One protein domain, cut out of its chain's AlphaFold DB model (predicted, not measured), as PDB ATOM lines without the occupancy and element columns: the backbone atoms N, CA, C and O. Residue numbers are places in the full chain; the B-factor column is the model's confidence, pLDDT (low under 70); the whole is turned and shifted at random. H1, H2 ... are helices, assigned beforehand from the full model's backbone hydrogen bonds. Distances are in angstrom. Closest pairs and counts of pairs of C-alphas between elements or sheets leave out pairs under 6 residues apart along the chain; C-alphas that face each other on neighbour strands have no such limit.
ATOM      1  N   PHE A   2     -16.991  -0.968  84.530       51.66
ATOM      2  CA  PHE A   2     -16.140  -1.325  85.682       51.66
ATOM      3  C   PHE A   2     -15.414  -2.677  85.574       51.66
ATOM      4  O   PHE A   2     -14.266  -2.771  86.003       51.66
ATOM      5  N   ASP A   3     -16.018  -3.674  84.914       57.50
ATOM      6  CA  ASP A   3     -15.370  -4.973  84.657       57.50
ATOM      7  C   ASP A   3     -14.001  -4.830  83.991       57.50
ATOM      8  O   ASP A   3     -13.058  -5.523  84.344       57.50
ATOM      9  N   ARG A   4     -13.843  -3.882  83.062       60.34
ATOM     10  CA  ARG A   4     -12.625  -3.777  82.248       60.34
ATOM     11  C   ARG A   4     -11.389  -3.361  83.051       60.34
ATOM     12  O   ARG A   4     -10.288  -3.761  82.698       60.34
ATOM     13  N   LEU A   5     -11.559  -2.585  84.123       64.25
ATOM     14  CA  LEU A   5     -10.449  -2.125  84.967       64.25
ATOM     15  C   LEU A   5     -10.059  -3.168  86.015       64.25
ATOM     16  O   LEU A   5      -8.871  -3.391  86.231       64.25
ATOM     17  N   LEU A   6     -11.037  -3.850  86.622       62.88
ATOM     18  CA  LEU A   6     -10.765  -4.964  87.535       62.88
ATOM     19  C   LEU A   6     -10.132  -6.145  86.793       62.88
ATOM     20  O   LEU A   6      -9.143  -6.698  87.268       62.88
ATOM     21  N   VAL A   7     -10.624  -6.460  85.592       63.97
ATOM     22  CA  VAL A   7     -10.047  -7.493  84.717       63.97
ATOM     23  C   VAL A   7      -8.621  -7.147  84.282       63.97
ATOM     24  O   VAL A   7      -7.842  -8.060  84.050       63.97
ATOM     25  N   LEU A   8      -8.236  -5.866  84.216       62.12
ATOM     26  CA  LEU A   8      -6.851  -5.470  83.927       62.12
ATOM     27  C   LEU A   8      -5.962  -5.471  85.185       62.12
ATOM     28  O   LEU A   8      -4.794  -5.849  85.118       62.12
ATOM     29  N   ALA A   9      -6.497  -5.058  86.337       63.44
ATOM     30  CA  ALA A   9      -5.737  -4.945  87.581       63.44
ATOM     31  C   ALA A   9      -5.449  -6.309  88.228       63.44
ATOM     32  O   ALA A   9      -4.346  -6.530  88.727       63.44
ATOM     33  N   VAL A  10      -6.411  -7.237  88.200       69.00
ATOM     34  CA  VAL A  10      -6.281  -8.566  88.822       69.00
ATOM     35  C   VAL A  10      -5.105  -9.368  88.239       69.00
ATOM     36  O   VAL A  10      -4.287  -9.841  89.028       69.00
ATOM     37  N   PRO A  11      -4.924  -9.482  86.909       64.94
ATOM     38  CA  PRO A  11      -3.782 -10.185  86.328       64.94
ATOM     39  C   PRO A  11      -2.448  -9.491  86.601       64.94
ATOM     40  O   PRO A  11      -1.443 -10.173  86.794       64.94
ATOM     41  N   LEU A  12      -2.427  -8.155  86.645       64.38
ATOM     42  CA  LEU A  12      -1.208  -7.386  86.906       64.38
ATOM     43  C   LEU A  12      -0.722  -7.566  88.354       64.38
ATOM     44  O   LEU A  12       0.480  -7.635  88.595       64.38
ATOM     45  N   VAL A  13      -1.655  -7.687  89.306       65.50
ATOM     46  CA  VAL A  13      -1.359  -7.971  90.720       65.50
ATOM     47  C   VAL A  13      -0.997  -9.443  90.934       65.50
ATOM     48  O   VAL A  13      -0.024  -9.730  91.629       65.50
ATOM     49  N   LEU A  14      -1.750 -10.383  90.348       64.62
ATOM     50  CA  LEU A  14      -1.507 -11.820  90.543       64.62
ATOM     51  C   LEU A  14      -0.297 -12.345  89.766       64.62
ATOM     52  O   LEU A  14       0.303 -13.340  90.166       64.62
ATOM     53  N   SER A  15       0.050 -11.723  88.640       64.00
ATOM     54  CA  SER A  15       1.117 -12.202  87.769       64.00
ATOM     55  C   SER A  15       2.042 -11.057  87.343       64.00
ATOM     56  O   SER A  15       1.917 -10.520  86.244       64.00
ATOM     57  N   PRO A  16       3.073 -10.729  88.146       61.00
ATOM     58  CA  PRO A  16       4.155  -9.857  87.676       61.00
ATOM     59  C   PRO A  16       4.819 -10.406  86.396       61.00
ATOM     60  O   PRO A  16       5.378  -9.654  85.607       61.00
ATOM     61  N   ARG A  17       4.687 -11.717  86.131       60.72
ATOM     62  CA  ARG A  17       5.123 -12.382  84.893       60.72
ATOM     63  C   ARG A  17       4.366 -11.950  83.629       60.72
ATOM     64  O   ARG A  17       4.905 -12.143  82.547       60.72
ATOM     65  N   LEU A  18       3.172 -11.352  83.722       63.97
ATOM     66  CA  LEU A  18       2.514 -10.774  82.541       63.97
ATOM     67  C   LEU A  18       3.275  -9.562  81.993       63.97
ATOM     68  O   LEU A  18       3.258  -9.341  80.787       63.97
ATOM     69  N   LEU A  19       3.983  -8.815  82.850       62.56
ATOM     70  CA  LEU A  19       4.854  -7.732  82.390       62.56
ATOM     71  C   LEU A  19       6.008  -8.264  81.546       62.56
ATOM     72  O   LEU A  19       6.331  -7.633  80.550       62.56
ATOM     73  N   LEU A  20       6.572  -9.432  81.888       64.94
ATOM     74  CA  LEU A  20       7.583 -10.082  81.049       64.94
ATOM     75  C   LEU A  20       7.009 -10.435  79.679       64.94
ATOM     76  O   LEU A  20       7.613 -10.088  78.677       64.94
ATOM     77  N   PHE A  21       5.817 -11.040  79.635       66.69
ATOM     78  CA  PHE A  21       5.135 -11.345  78.373       66.69
ATOM     79  C   PHE A  21       4.878 -10.098  77.512       66.69
ATOM     80  O   PHE A  21       4.953 -10.179  76.292       66.69
ATOM     81  N   LEU A  22       4.568  -8.955  78.132       65.25
ATOM     82  CA  LEU A  22       4.339  -7.686  77.431       65.25
ATOM     83  C   LEU A  22       5.636  -6.960  77.047       65.25
ATOM     84  O   LEU A  22       5.646  -6.234  76.057       65.25
ATOM     85  N   SER A  23       6.714  -7.119  77.820       66.12
ATOM     86  CA  SER A  23       8.017  -6.495  77.555       66.12
ATOM     87  C   SER A  23       8.920  -7.341  76.658       66.12
ATOM     88  O   SER A  23      10.033  -6.922  76.343       66.12
ATOM     89  N   GLU A  24       8.493  -8.548  76.291       66.75
ATOM     90  CA  GLU A  24       9.245  -9.474  75.452       66.75
ATOM     91  C   GLU A  24       9.263  -8.970  74.000       66.75
ATOM     92  O   GLU A  24       8.413  -9.303  73.181       66.75
ATOM     93  N   THR A  25      10.241  -8.118  73.686       64.06
ATOM     94  CA  THR A  25      10.510  -7.617  72.326       64.06
ATOM     95  C   THR A  25      11.775  -8.228  71.712       64.06
ATOM     96  O   THR A  25      12.206  -7.790  70.647       64.06
ATOM     97  N   GLY A  26      12.413  -9.193  72.388       57.69
ATOM     98  CA  GLY A  26      13.718  -9.756  72.022       57.69
ATOM     99  C   GLY A  26      13.719 -11.281  71.886       57.69
ATOM    100  O   GLY A  26      12.853 -11.969  72.413       57.69
ATOM    101  N   THR A  27      14.721 -11.807  71.178       55.97
ATOM    102  CA  THR A  27      14.918 -13.237  70.869       55.97
ATOM    103  C   THR A  27      15.364 -14.100  72.060       55.97
ATOM    104  O   THR A  27      15.275 -15.323  71.988       55.97
ATOM    105  N   GLU A  28      15.823 -13.491  73.155       57.59
ATOM    106  CA  GLU A  28      16.309 -14.167  74.367       57.59
ATOM    107  C   GLU A  28      15.206 -14.218  75.432       57.59
ATOM    108  O   GLU A  28      14.915 -13.214  76.089       57.59
ATOM    109  N   ARG A  29      14.592 -15.394  75.610       57.44
ATOM    110  CA  ARG A  29      13.451 -15.570  76.514       57.44
ATOM    111  C   ARG A  29      13.874 -15.528  77.980       57.44
ATOM    112  O   ARG A  29      14.405 -16.507  78.508       57.44
ATOM    113  N   ARG A  30      13.600 -14.423  78.679       61.94
ATOM    114  CA  ARG A  30      13.868 -14.324  80.128       61.94
ATOM    115  C   ARG A  30      12.761 -15.020  80.919       61.94
ATOM    116  O   ARG A  30      11.652 -14.520  81.047       61.94
ATOM    117  N   VAL A  31      13.077 -16.186  81.487       66.50
ATOM    118  CA  VAL A  31      12.111 -17.046  82.206       66.50
ATOM    119  C   VAL A  31      11.817 -16.561  83.641       66.50
ATOM    120  O   VAL A  31      10.795 -16.931  84.221       66.50
ATOM    121  N   ALA A  32      12.670 -15.710  84.221       70.62
ATOM    122  CA  ALA A  32      12.528 -15.212  85.590       70.62
ATOM    123  C   ALA A  32      12.752 -13.695  85.681       70.62
ATOM    124  O   ALA A  32      13.647 -13.157  85.033       70.62
ATOM    125  N   LEU A  33      11.951 -13.026  86.520       72.38
ATOM    126  CA  LEU A  33      12.177 -11.627  86.881       72.38
ATOM    127  C   LEU A  33      13.362 -11.531  87.837       72.38
ATOM    128  O   LEU A  33      13.530 -12.369  88.728       72.38
ATOM    129  N   THR A  34      14.128 -10.454  87.709       84.31
ATOM    130  CA  THR A  34      15.083 -10.083  88.748       84.31
ATOM    131  C   THR A  34      14.342  -9.726  90.047       84.31
ATOM    132  O   THR A  34      13.184  -9.286  90.014       84.31
ATOM    133  N   PRO A  35      14.991  -9.863  91.218       82.62
ATOM    134  CA  PRO A  35      14.388  -9.483  92.496       82.62
ATOM    135  C   PRO A  35      13.903  -8.027  92.533       82.62
ATOM    136  O   PRO A  35      12.891  -7.732  93.165       82.62
ATOM    137  N   LEU A  36      14.595  -7.133  91.818       84.44
ATOM    138  CA  LEU A  36      14.231  -5.724  91.693       84.44
ATOM    139  C   LEU A  36      12.960  -5.521  90.864       84.44
ATOM    140  O   LEU A  36      12.050  -4.817  91.299       84.44
ATOM    141  N   GLU A  37      12.879  -6.146  89.690       82.69
ATOM    142  CA  GLU A  37      11.703  -6.043  88.820       82.69
ATOM    143  C   GLU A  37      10.468  -6.630  89.504       82.69
ATOM    144  O   GLU A  37       9.407  -6.010  89.495       82.69
ATOM    145  N   SER A  38      10.614  -7.786  90.160       83.75
ATOM    146  CA  SER A  38       9.518  -8.407  90.905       83.75
ATOM    147  C   SER A  38       9.038  -7.521  92.056       83.75
ATOM    148  O   SER A  38       7.835  -7.433  92.294       83.75
ATOM    149  N   PHE A  39       9.960  -6.865  92.763       87.06
ATOM    150  CA  PHE A  39       9.632  -5.940  93.843       87.06
ATOM    151  C   PHE A  39       8.860  -4.720  93.323       87.06
ATOM    152  O   PHE A  39       7.788  -4.394  93.835       87.06
ATOM    153  N   MET A  40       9.362  -4.075  92.269       84.88
ATOM    154  CA  MET A  40       8.725  -2.893  91.693       84.88
ATOM    155  C   MET A  40       7.351  -3.225  91.101       84.88
ATOM    156  O   MET A  40       6.378  -2.542  91.407       84.88
ATOM    157  N   ALA A  41       7.245  -4.314  90.333       84.62
ATOM    158  CA  ALA A  41       5.987  -4.770  89.746       84.62
ATOM    159  C   ALA A  41       4.914  -5.026  90.810       84.62
ATOM    160  O   ALA A  41       3.767  -4.606  90.652       84.62
ATOM    161  N   PHE A  42       5.292  -5.664  91.920       85.81
ATOM    162  CA  PHE A  42       4.374  -5.957  93.011       85.81
ATOM    163  C   PHE A  42       3.844  -4.678  93.685       85.81
ATOM    164  O   PHE A  42       2.633  -4.510  93.839       85.81
ATOM    165  N   HIS A  43       4.723  -3.729  94.022       88.81
ATOM    166  CA  HIS A  43       4.311  -2.464  94.641       88.81
ATOM    167  C   HIS A  43       3.512  -1.559  93.689       88.81
ATOM    168  O   HIS A  43       2.524  -0.950  94.108       88.81
ATOM    169  N   THR A  44       3.872  -1.513  92.404       85.94
ATOM    170  CA  THR A  44       3.094  -0.813  91.373       85.94
ATOM    171  C   THR A  44       1.715  -1.447  91.187       85.94
ATOM    172  O   THR A  44       0.728  -0.721  91.074       85.94
ATOM    173  N   GLY A  45       1.609  -2.777  91.230       84.56
ATOM    174  CA  GLY A  45       0.329  -3.486  91.185       84.56
ATOM    175  C   GLY A  45      -0.611  -3.070  92.319       84.56
ATOM    176  O   GLY A  45      -1.774  -2.749  92.070       84.56
ATOM    177  N   ILE A  46      -0.096  -2.980  93.552       87.12
ATOM    178  CA  ILE A  46      -0.871  -2.510  94.714       87.12
ATOM    179  C   ILE A  46      -1.375  -1.072  94.501       87.12
ATOM    180  O   ILE A  46      -2.539  -0.784  94.786       87.12
ATOM    181  N   LEU A  47      -0.540  -0.173  93.968       86.69
ATOM    182  CA  LEU A  47      -0.939   1.211  93.673       86.69
ATOM    183  C   LEU A  47      -2.044   1.285  92.615       86.69
ATOM    184  O   LEU A  47      -3.037   1.984  92.812       86.69
ATOM    185  N   VAL A  48      -1.902   0.553  91.509       86.12
ATOM    186  CA  VAL A  48      -2.908   0.528  90.435       86.12
ATOM    187  C   VAL A  48      -4.231  -0.038  90.948       86.12
ATOM    188  O   VAL A  48      -5.290   0.517  90.660       86.12
ATOM    189  N   PHE A  49      -4.183  -1.087  91.771       84.38
ATOM    190  CA  PHE A  49      -5.368  -1.640  92.419       84.38
ATOM    191  C   PHE A  49      -6.052  -0.620  93.342       84.38
ATOM    192  O   PHE A  49      -7.269  -0.444  93.288       84.38
ATOM    193  N   ALA A  50      -5.281   0.121  94.138       85.94
ATOM    194  CA  ALA A  50      -5.808   1.167  95.011       85.94
ATOM    195  C   ALA A  50      -6.472   2.317  94.238       85.94
ATOM    196  O   ALA A  50      -7.503   2.844  94.670       85.94
ATOM    197  N   ILE A  51      -5.909   2.692  93.086       83.62
ATOM    198  CA  ILE A  51      -6.492   3.684  92.174       83.62
ATOM    199  C   ILE A  51      -7.785   3.141  91.558       83.62
ATOM    200  O   ILE A  51      -8.788   3.851  91.531       83.62
ATOM    201  N   ALA A  52      -7.803   1.878  91.123       82.94
ATOM    202  CA  ALA A  52      -9.008   1.240  90.598       82.94
ATOM    203  C   ALA A  52     -10.141   1.233  91.638       82.94
ATOM    204  O   ALA A  52     -11.262   1.634  91.321       82.94
ATOM    205  N   LEU A  53      -9.843   0.883  92.895       81.81
ATOM    206  CA  LEU A  53     -10.804   0.983  93.997       81.81
ATOM    207  C   LEU A  53     -11.274   2.424  94.217       81.81
ATOM    208  O   LEU A  53     -12.473   2.658  94.360       81.81
ATOM    209  N   ALA A  54     -10.359   3.399  94.203       81.69
ATOM    210  CA  ALA A  54     -10.712   4.812  94.345       81.69
ATOM    211  C   ALA A  54     -11.747   5.235  93.298       81.69
ATOM    212  O   ALA A  54     -12.732   5.889  93.628       81.69
ATOM    213  N   LEU A  55     -11.536   4.843  92.043       79.50
ATOM    214  CA  LEU A  55     -12.431   5.176  90.940       79.50
ATOM    215  C   LEU A  55     -13.795   4.503  91.111       79.50
ATOM    216  O   LEU A  55     -14.815   5.178  90.997       79.50
ATOM    217  N   VAL A  56     -13.828   3.213  91.457       80.25
ATOM    218  CA  VAL A  56     -15.082   2.474  91.688       80.25
ATOM    219  C   VAL A  56     -15.916   3.114  92.798       80.25
ATOM    220  O   VAL A  56     -17.121   3.279  92.637       80.25
ATOM    221  N   PHE A  57     -15.296   3.522  93.908       74.38
ATOM    222  CA  PHE A  57     -16.029   4.081  95.050       74.38
ATOM    223  C   PHE A  57     -16.420   5.558  94.897       74.38
ATOM    224  O   PHE A  57     -17.318   6.033  95.602       74.38
ATOM    225  N   ASN A  58     -15.752   6.302  94.012       72.75
ATOM    226  CA  ASN A  58     -15.952   7.746  93.891       72.75
ATOM    227  C   ASN A  58     -16.664   8.193  92.614       72.75
ATOM    228  O   ASN A  58     -17.097   9.342  92.575       72.75
ATOM    229  N   ILE A  59     -16.832   7.332  91.605       71.56
ATOM    230  CA  ILE A  59     -17.660   7.652  90.436       71.56
ATOM    231  C   ILE A  59     -19.140   7.605  90.857       71.56
ATOM    232  O   ILE A  59     -19.626   6.536  91.231       71.56
ATOM    233  N   PRO A  60     -19.874   8.736  90.827       64.12
ATOM    234  CA  PRO A  60     -21.304   8.727  91.103       64.12
ATOM    235  C   PRO A  60     -22.032   7.942  90.005       64.12
ATOM    236  O   PRO A  60     -21.812   8.172  88.817       64.12
ATOM    237  N   SER A  61     -22.879   6.997  90.410       62.16
ATOM    238  CA  SER A  61     -23.649   6.143  89.496       62.16
ATOM    239  C   SER A  61     -24.829   6.872  88.848       62.16
ATOM    240  O   SER A  61     -25.361   6.388  87.854       62.16
ATOM    241  N   ASP A  62     -25.205   8.035  89.384       64.31
ATOM    242  CA  ASP A  62     -26.351   8.823  88.946       64.31
ATOM    243  C   ASP A  62     -25.958  10.313  88.815       64.31
ATOM    244  O   ASP A  62     -25.418  10.891  89.771       64.31
ATOM    245  N   PRO A  63     -26.170  10.969  87.656       59.41
ATOM    246  CA  PRO A  63     -25.802  12.374  87.453       59.41
ATOM    247  C   PRO A  63     -26.550  13.358  88.374       59.41
ATOM    248  O   PRO A  63     -26.080  14.481  88.578       59.41
ATOM    249  N   HIS A  75     -10.685  14.011  99.938       71.56
ATOM    250  CA  HIS A  75     -10.238  13.707  98.575       71.56
ATOM    251  C   HIS A  75     -10.587  12.241  98.233       71.56
ATOM    252  O   HIS A  75     -10.274  11.356  99.030       71.56
ATOM    253  N   PRO A  76     -11.186  11.953  97.063       74.81
ATOM    254  CA  PRO A  76     -11.691  10.618  96.711       74.81
ATOM    255  C   PRO A  76     -10.607   9.527  96.747       74.81
ATOM    256  O   PRO A  76     -10.863   8.373  97.084       74.81
ATOM    257  N   LEU A  77      -9.369   9.919  96.449       80.06
ATOM    258  CA  LEU A  77      -8.187   9.060  96.457       80.06
ATOM    259  C   LEU A  77      -7.570   8.901  97.850       80.06
ATOM    260  O   LEU A  77      -6.786   7.984  98.059       80.06
ATOM    261  N   LEU A  78      -7.908   9.773  98.806       83.50
ATOM    262  CA  LEU A  78      -7.247   9.828 100.109       83.50
ATOM    263  C   LEU A  78      -7.426   8.514 100.872       83.50
ATOM    264  O   LEU A  78      -6.462   7.998 101.424       83.50
ATOM    265  N   GLY A  79      -8.633   7.943 100.855       84.56
ATOM    266  CA  GLY A  79      -8.934   6.682 101.533       84.56
ATOM    267  C   GLY A  79      -8.110   5.514 100.996       84.56
ATOM    268  O   GLY A  79      -7.296   4.934 101.716       84.56
ATOM    269  N   SER A  80      -8.304   5.178  99.719       87.56
ATOM    270  CA  SER A  80      -7.675   3.996  99.123       87.56
ATOM    271  C   SER A  80      -6.156   4.128  99.006       87.56
ATOM    272  O   SER A  80      -5.451   3.150  99.250       87.56
ATOM    273  N   LEU A  81      -5.637   5.323  98.701       88.56
ATOM    274  CA  LEU A  81      -4.198   5.553  98.582       88.56
ATOM    275  C   LEU A  81      -3.493   5.449  99.937       88.56
ATOM    276  O   LEU A  81      -2.437   4.829 100.016       88.56
ATOM    277  N   SER A  82      -4.085   5.984 101.013       90.44
ATOM    278  CA  SER A  82      -3.491   5.890 102.356       90.44
ATOM    279  C   SER A  82      -3.349   4.435 102.799       90.44
ATOM    280  O   SER A  82      -2.282   4.032 103.256       90.44
ATOM    281  N   VAL A  83      -4.398   3.626 102.600       89.94
ATOM    282  CA  VAL A  83      -4.375   2.190 102.920       89.94
ATOM    283  C   VAL A  83      -3.317   1.462 102.090       89.94
ATOM    284  O   VAL A  83      -2.529   0.690 102.634       89.94
ATOM    285  N   ALA A  84      -3.249   1.740 100.788       90.88
ATOM    286  CA  ALA A  84      -2.264   1.132  99.901       90.88
ATOM    287  C   ALA A  84      -0.824   1.479 100.296       90.88
ATOM    288  O   ALA A  84       0.024   0.594 100.352       90.88
ATOM    289  N   CYS A  85      -0.548   2.742 100.630       92.00
ATOM    290  CA  CYS A  85       0.768   3.190 101.077       92.00
ATOM    291  C   CYS A  85       1.197   2.533 102.399       92.00
ATOM    292  O   CYS A  85       2.357   2.148 102.531       92.00
ATOM    293  N   VAL A  86       0.275   2.326 103.345       93.00
ATOM    294  CA  VAL A  86       0.563   1.598 104.596       93.00
ATOM    295  C   VAL A  86       0.895   0.129 104.321       93.00
ATOM    296  O   VAL A  86       1.871  -0.391 104.861       93.00
ATOM    297  N   LEU A  87       0.135  -0.532 103.441       92.19
ATOM    298  CA  LEU A  87       0.408  -1.916 103.036       92.19
ATOM    299  C   LEU A  87       1.757  -2.044 102.318       92.19
ATOM    300  O   LEU A  87       2.540  -2.938 102.634       92.19
ATOM    301  N   ILE A  88       2.057  -1.130 101.390       92.25
ATOM    302  CA  ILE A  88       3.344  -1.069 100.683       92.25
ATOM    303  C   ILE A  88       4.486  -0.899 101.681       92.25
ATOM    304  O   ILE A  88       5.468  -1.630 101.592       92.25
ATOM    305  N   SER A  89       4.336  -0.002 102.656       93.31
ATOM    306  CA  SER A  89       5.332   0.226 103.701       93.31
ATOM    307  C   SER A  89       5.599  -1.055 104.494       93.31
ATOM    308  O   SER A  89       6.742  -1.510 104.575       93.31
ATOM    309  N   PHE A  90       4.541  -1.714 104.976       92.38
ATOM    310  CA  PHE A  90       4.656  -2.964 105.724       92.38
ATOM    311  C   PHE A  90       5.366  -4.068 104.925       92.38
ATOM    312  O   PHE A  90       6.283  -4.715 105.434       92.38
ATOM    313  N   ILE A  91       4.997  -4.269 103.659       91.12
ATOM    314  CA  ILE A  91       5.597  -5.316 102.820       91.12
ATOM    315  C   ILE A  91       7.052  -4.975 102.463       91.12
ATOM    316  O   ILE A  91       7.931  -5.839 102.507       91.12
ATOM    317  N   SER A  92       7.328  -3.706 102.169       90.19
ATOM    318  CA  SER A  92       8.659  -3.222 101.803       90.19
ATOM    319  C   SER A  92       9.660  -3.365 102.952       90.19
ATOM    320  O   SER A  92      10.807  -3.746 102.726       90.19
ATOM    321  N   TYR A  93       9.225  -3.150 104.198       90.38
ATOM    322  CA  TYR A  93      10.058  -3.349 105.390       90.38
ATOM    323  C   TYR A  93      10.491  -4.812 105.584       90.38
ATOM    324  O   TYR A  93      11.633  -5.098 105.968       90.38
ATOM    325  N   ASN A  94       9.580  -5.743 105.294       89.94
ATOM    326  CA  ASN A  94       9.817  -7.181 105.418       89.94
ATOM    327  C   ASN A  94      10.635  -7.757 104.248       89.94
ATOM    328  O   ASN A  94      11.163  -8.864 104.346       89.94
ATOM    329  N   THR A  95      10.794  -7.010 103.156       87.44
ATOM    330  CA  THR A  95      11.513  -7.484 101.973       87.44
ATOM    331  C   THR A  95      13.016  -7.224 102.090       87.44
ATOM    332  O   THR A  95      13.461  -6.081 102.144       87.44
ATOM    333  N   LYS A  96      13.826  -8.292 102.090       84.94
ATOM    334  CA  LYS A  96      15.304  -8.210 102.144       84.94
ATOM    335  C   LYS A  96      15.997  -8.393 100.789       84.94
ATOM    336  O   LYS A  96      17.196  -8.167 100.685       84.94
ATOM    337  N   SER A  97      15.257  -8.774  99.749       81.44
ATOM    338  CA  SER A  97      15.805  -9.176  98.443       81.44
ATOM    339  C   SER A  97      16.391  -8.033  97.601       81.44
ATOM    340  O   SER A  97      17.147  -8.294  96.672       81.44
ATOM    341  N   VAL A  98      16.057  -6.779  97.916       85.31
ATOM    342  CA  VAL A  98      16.412  -5.574  97.135       85.31
ATOM    343  C   VAL A  98      17.365  -4.623  97.873       85.31
ATOM    344  O   VAL A  98      17.612  -3.503  97.425       85.31
ATOM    345  N   GLY A  99      17.915  -5.049  99.015       85.06
ATOM    346  CA  GLY A  99      18.866  -4.248  99.785       85.06
ATOM    347  C   GLY A  99      18.266  -2.925 100.309       85.06
ATOM    348  O   GLY A  99      17.120  -2.921 100.765       85.06
ATOM    349  N   PRO A 100      19.004  -1.793 100.257       88.81
ATOM    350  CA  PRO A 100      18.564  -0.502 100.811       88.81
ATOM    351  C   PRO A 100      17.288   0.067 100.180       88.81
ATOM    352  O   PRO A 100      16.588   0.862 100.806       88.81
ATOM    353  N   LEU A 101      16.961  -0.340  98.950       87.62
ATOM    354  CA  LEU A 101      15.793   0.159  98.226       87.62
ATOM    355  C   LEU A 101      14.488  -0.198  98.948       87.62
ATOM    356  O   LEU A 101      13.612   0.655  99.072       87.62
ATOM    357  N   GLY A 102      14.386  -1.410  99.504       88.31
ATOM    358  CA  GLY A 102      13.225  -1.815 100.305       88.31
ATOM    359  C   GLY A 102      13.026  -0.922 101.535       88.31
ATOM    360  O   GLY A 102      11.899  -0.595 101.903       88.31
ATOM    361  N   PHE A 103      14.114  -0.429 102.131       89.69
ATOM    362  CA  PHE A 103      14.026   0.520 103.237       89.69
ATOM    363  C   PHE A 103      13.587   1.920 102.777       89.69
ATOM    364  O   PHE A 103      12.746   2.540 103.423       89.69
ATOM    365  N   LEU A 104      14.090   2.405 101.637       92.19
ATOM    366  CA  LEU A 104      13.677   3.696 101.069       92.19
ATOM    367  C   LEU A 104      12.193   3.709 100.688       92.19
ATOM    368  O   LEU A 104      11.480   4.661 101.007       92.19
ATOM    369  N   VAL A 105      11.708   2.638 100.056       91.75
ATOM    370  CA  VAL A 105      10.289   2.496  99.708       91.75
ATOM    371  C   VAL A 105       9.434   2.387 100.965       91.75
ATOM    372  O   VAL A 105       8.387   3.028 101.024       91.75
ATOM    373  N   PHE A 106       9.893   1.678 102.001       92.75
ATOM    374  CA  PHE A 106       9.239   1.662 103.312       92.75
ATOM    375  C   PHE A 106       9.093   3.073 103.894       92.75
ATOM    376  O   PHE A 106       7.991   3.446 104.299       92.75
ATOM    377  N   LEU A 107      10.172   3.862 103.893       94.94
ATOM    378  CA  LEU A 107      10.198   5.204 104.471       94.94
ATOM    379  C   LEU A 107       9.290   6.178 103.699       94.94
ATOM    380  O   LEU A 107       8.495   6.906 104.293       94.94
ATOM    381  N   GLY A 108       9.365   6.160 102.366       92.56
ATOM    382  CA  GLY A 108       8.547   7.019 101.511       92.56
ATOM    383  C   GLY A 108       7.063   6.659 101.572       92.56
ATOM    384  O   GLY A 108       6.217   7.512 101.824       92.56
ATOM    385  N   SER A 109       6.725   5.379 101.409       91.94
ATOM    386  CA  SER A 109       5.325   4.938 101.467       91.94
ATOM    387  C   SER A 109       4.737   5.040 102.876       91.94
ATOM    388  O   SER A 109       3.576   5.407 103.027       91.94
ATOM    389  N   GLY A 110       5.538   4.793 103.916       93.12
ATOM    390  CA  GLY A 110       5.116   4.889 105.310       93.12
ATOM    391  C   GLY A 110       4.799   6.321 105.726       93.12
ATOM    392  O   GLY A 110       3.765   6.556 106.346       93.12
ATOM    393  N   THR A 111       5.628   7.291 105.331       94.81
ATOM    394  CA  THR A 111       5.366   8.715 105.605       94.81
ATOM    395  C   THR A 111       4.102   9.202 104.898       94.81
ATOM    396  O   THR A 111       3.248   9.811 105.542       94.81
ATOM    397  N   ILE A 112       3.922   8.864 103.615       92.56
ATOM    398  CA  ILE A 112       2.703   9.200 102.858       92.56
ATOM    399  C   ILE A 112       1.468   8.526 103.473       92.56
ATOM    400  O   ILE A 112       0.436   9.172 103.651       92.56
ATOM    401  N   GLY A 113       1.565   7.242 103.831       91.75
ATOM    402  CA  GLY A 113       0.471   6.480 104.431       91.75
ATOM    403  C   GLY A 113       0.057   7.010 105.804       91.75
ATOM    404  O   GLY A 113      -1.131   7.207 106.050       91.75
ATOM    405  N   LEU A 114       1.022   7.309 106.679       93.62
ATOM    406  CA  LEU A 114       0.774   7.911 107.995       93.62
ATOM    407  C   LEU A 114       0.165   9.309 107.875       93.62
ATOM    408  O   LEU A 114      -0.791   9.619 108.582       93.62
ATOM    409  N   TRP A 115       0.678  10.131 106.958       91.06
ATOM    410  CA  TRP A 115       0.114  11.451 106.684       91.06
ATOM    411  C   TRP A 115      -1.323  11.357 106.164       91.06
ATOM    412  O   TRP A 115      -2.201  12.098 106.598       91.06
ATOM    413  N   GLY A 116      -1.584  10.407 105.268       88.94
ATOM    414  CA  GLY A 116      -2.912  10.137 104.738       88.94
ATOM    415  C   GLY A 116      -3.895   9.637 105.801       88.94
ATOM    416  O   GLY A 116      -5.015  10.136 105.882       88.94
ATOM    417  N   LEU A 117      -3.468   8.728 106.686       87.94
ATOM    418  CA  LEU A 117      -4.254   8.287 107.844       87.94
ATOM    419  C   LEU A 117      -4.549   9.439 108.805       87.94
ATOM    420  O   LEU A 117      -5.685   9.587 109.254       87.94
ATOM    421  N   TRP A 118      -3.552  10.276 109.090       88.88
ATOM    422  CA  TRP A 118      -3.742  11.482 109.886       88.88
ATOM    423  C   TRP A 118      -4.783  12.399 109.233       88.88
ATOM    424  O   TRP A 118      -5.759  12.785 109.876       88.88
ATOM    425  N   ALA A 119      -4.660  12.661 107.932       86.00
ATOM    426  CA  ALA A 119      -5.637  13.447 107.194       86.00
ATOM    427  C   ALA A 119      -7.036  12.812 107.239       86.00
ATOM    428  O   ALA A 119      -8.002  13.530 107.449       86.00
ATOM    429  N   LEU A 120      -7.184  11.489 107.124       82.44
ATOM    430  CA  LEU A 120      -8.486  10.812 107.232       82.44
ATOM    431  C   LEU A 120      -9.116  10.957 108.624       82.44
ATOM    432  O   LEU A 120     -10.311  11.232 108.727       82.44
ATOM    433  N   LEU A 121      -8.321  10.807 109.685       82.19
ATOM    434  CA  LEU A 121      -8.792  10.926 111.067       82.19
ATOM    435  C   LEU A 121      -9.200  12.363 111.415       82.19
ATOM    436  O   LEU A 121     -10.182  12.571 112.130       82.19
ATOM    437  N   PHE A 122      -8.477  13.351 110.885       79.69
ATOM    438  CA  PHE A 122      -8.658  14.765 111.221       79.69
ATOM    439  C   PHE A 122      -9.343  15.600 110.125       79.69
ATOM    440  O   PHE A 122      -9.589  16.786 110.327       79.69
ATOM    441  N   SER A 123      -9.733  15.004 108.992       70.75
ATOM    442  CA  SER A 123     -10.471  15.685 107.908       70.75
ATOM    443  C   SER A 123     -11.923  16.011 108.283       70.75
ATOM    444  O   SER A 123     -12.588  16.768 107.570       70.75
ATOM    445  N   GLY A 124     -12.452  15.446 109.370       63.12
ATOM    446  CA  GLY A 124     -13.804  15.734 109.841       63.12
ATOM    447  C   GLY A 124     -13.920  17.143 110.424       63.12
ATOM    448  O   GLY A 124     -13.120  17.549 111.264       63.12
ATOM    449  N   SER A 125     -14.960  17.890 110.032       55.78
ATOM    450  CA  SER A 125     -15.284  19.154 110.701       55.78
ATOM    451  C   SER A 125     -15.486  18.894 112.193       55.78
ATOM    452  O   SER A 125     -16.265  18.002 112.542       55.78
TER     453      SER A 125
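AT A GLANCE: This is residues 2 to 63 and 75 to 125 of the 162 residues of an uncharacterized protein of Trametes versicolor (strain FP-101664) (UniProt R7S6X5). H1, H3, H4 and H5 stand side by side in a loose row, each running opposite to the one before; short H2 turns off beyond H1, and residues 22 to 28 stick out. The 113 printed residues, all helix in class, have five named helices, H1 to H5. The whole is loose, radius of gyration of the C-alphas 16.5 A, spanning 58 by 39 by 16 A.

HOW THE PARTS SIT: Start at H1, residues 3 to 14; H2, residues 17 to 23, only just touches it, with 3 pairs of C-alphas within 8 A, only at the corner, closest C-alphas Leu 12 and Leu 18, 6.7 A. With residues 42 to 52 alone, H3, residues 35 to 58, touches H1 (Val 13 to Gly 45, closest C-alphas, 4.8 A). H4, residues 76 to 94, touches H3 at a shallow tilt of 23 degrees, closest C-alphas Ala 50 and Ser 80, 5.3 A. H4 and H5, residues 100 to 122, form a hairpin, closest C-alphas Ser 89 and Phe 106, 4.2 A. Every O i to N i+4 pair is within hydrogen-bond range in H2, H3 and H5; 6 of 8 are in H1, 14 of 15 in H4.

IN THESE COORDINATES: Find C-alpha 3 at (-15.370, -4.973, 84.657), where H1 begins; H3 runs 34.9 A, H4 29.2 A, and H5 32.9 A to C-alpha 122 at (-8.658, 14.765, 111.221).

THE WHOLE: Residues 64 to 74 are not printed, a gap of 19.2 A between C-alphas 63 and 75; H2 to H3 is a long link. Look for pLDDT under 70 at residues 2 to 31, 60 to 63 and 124 to 125.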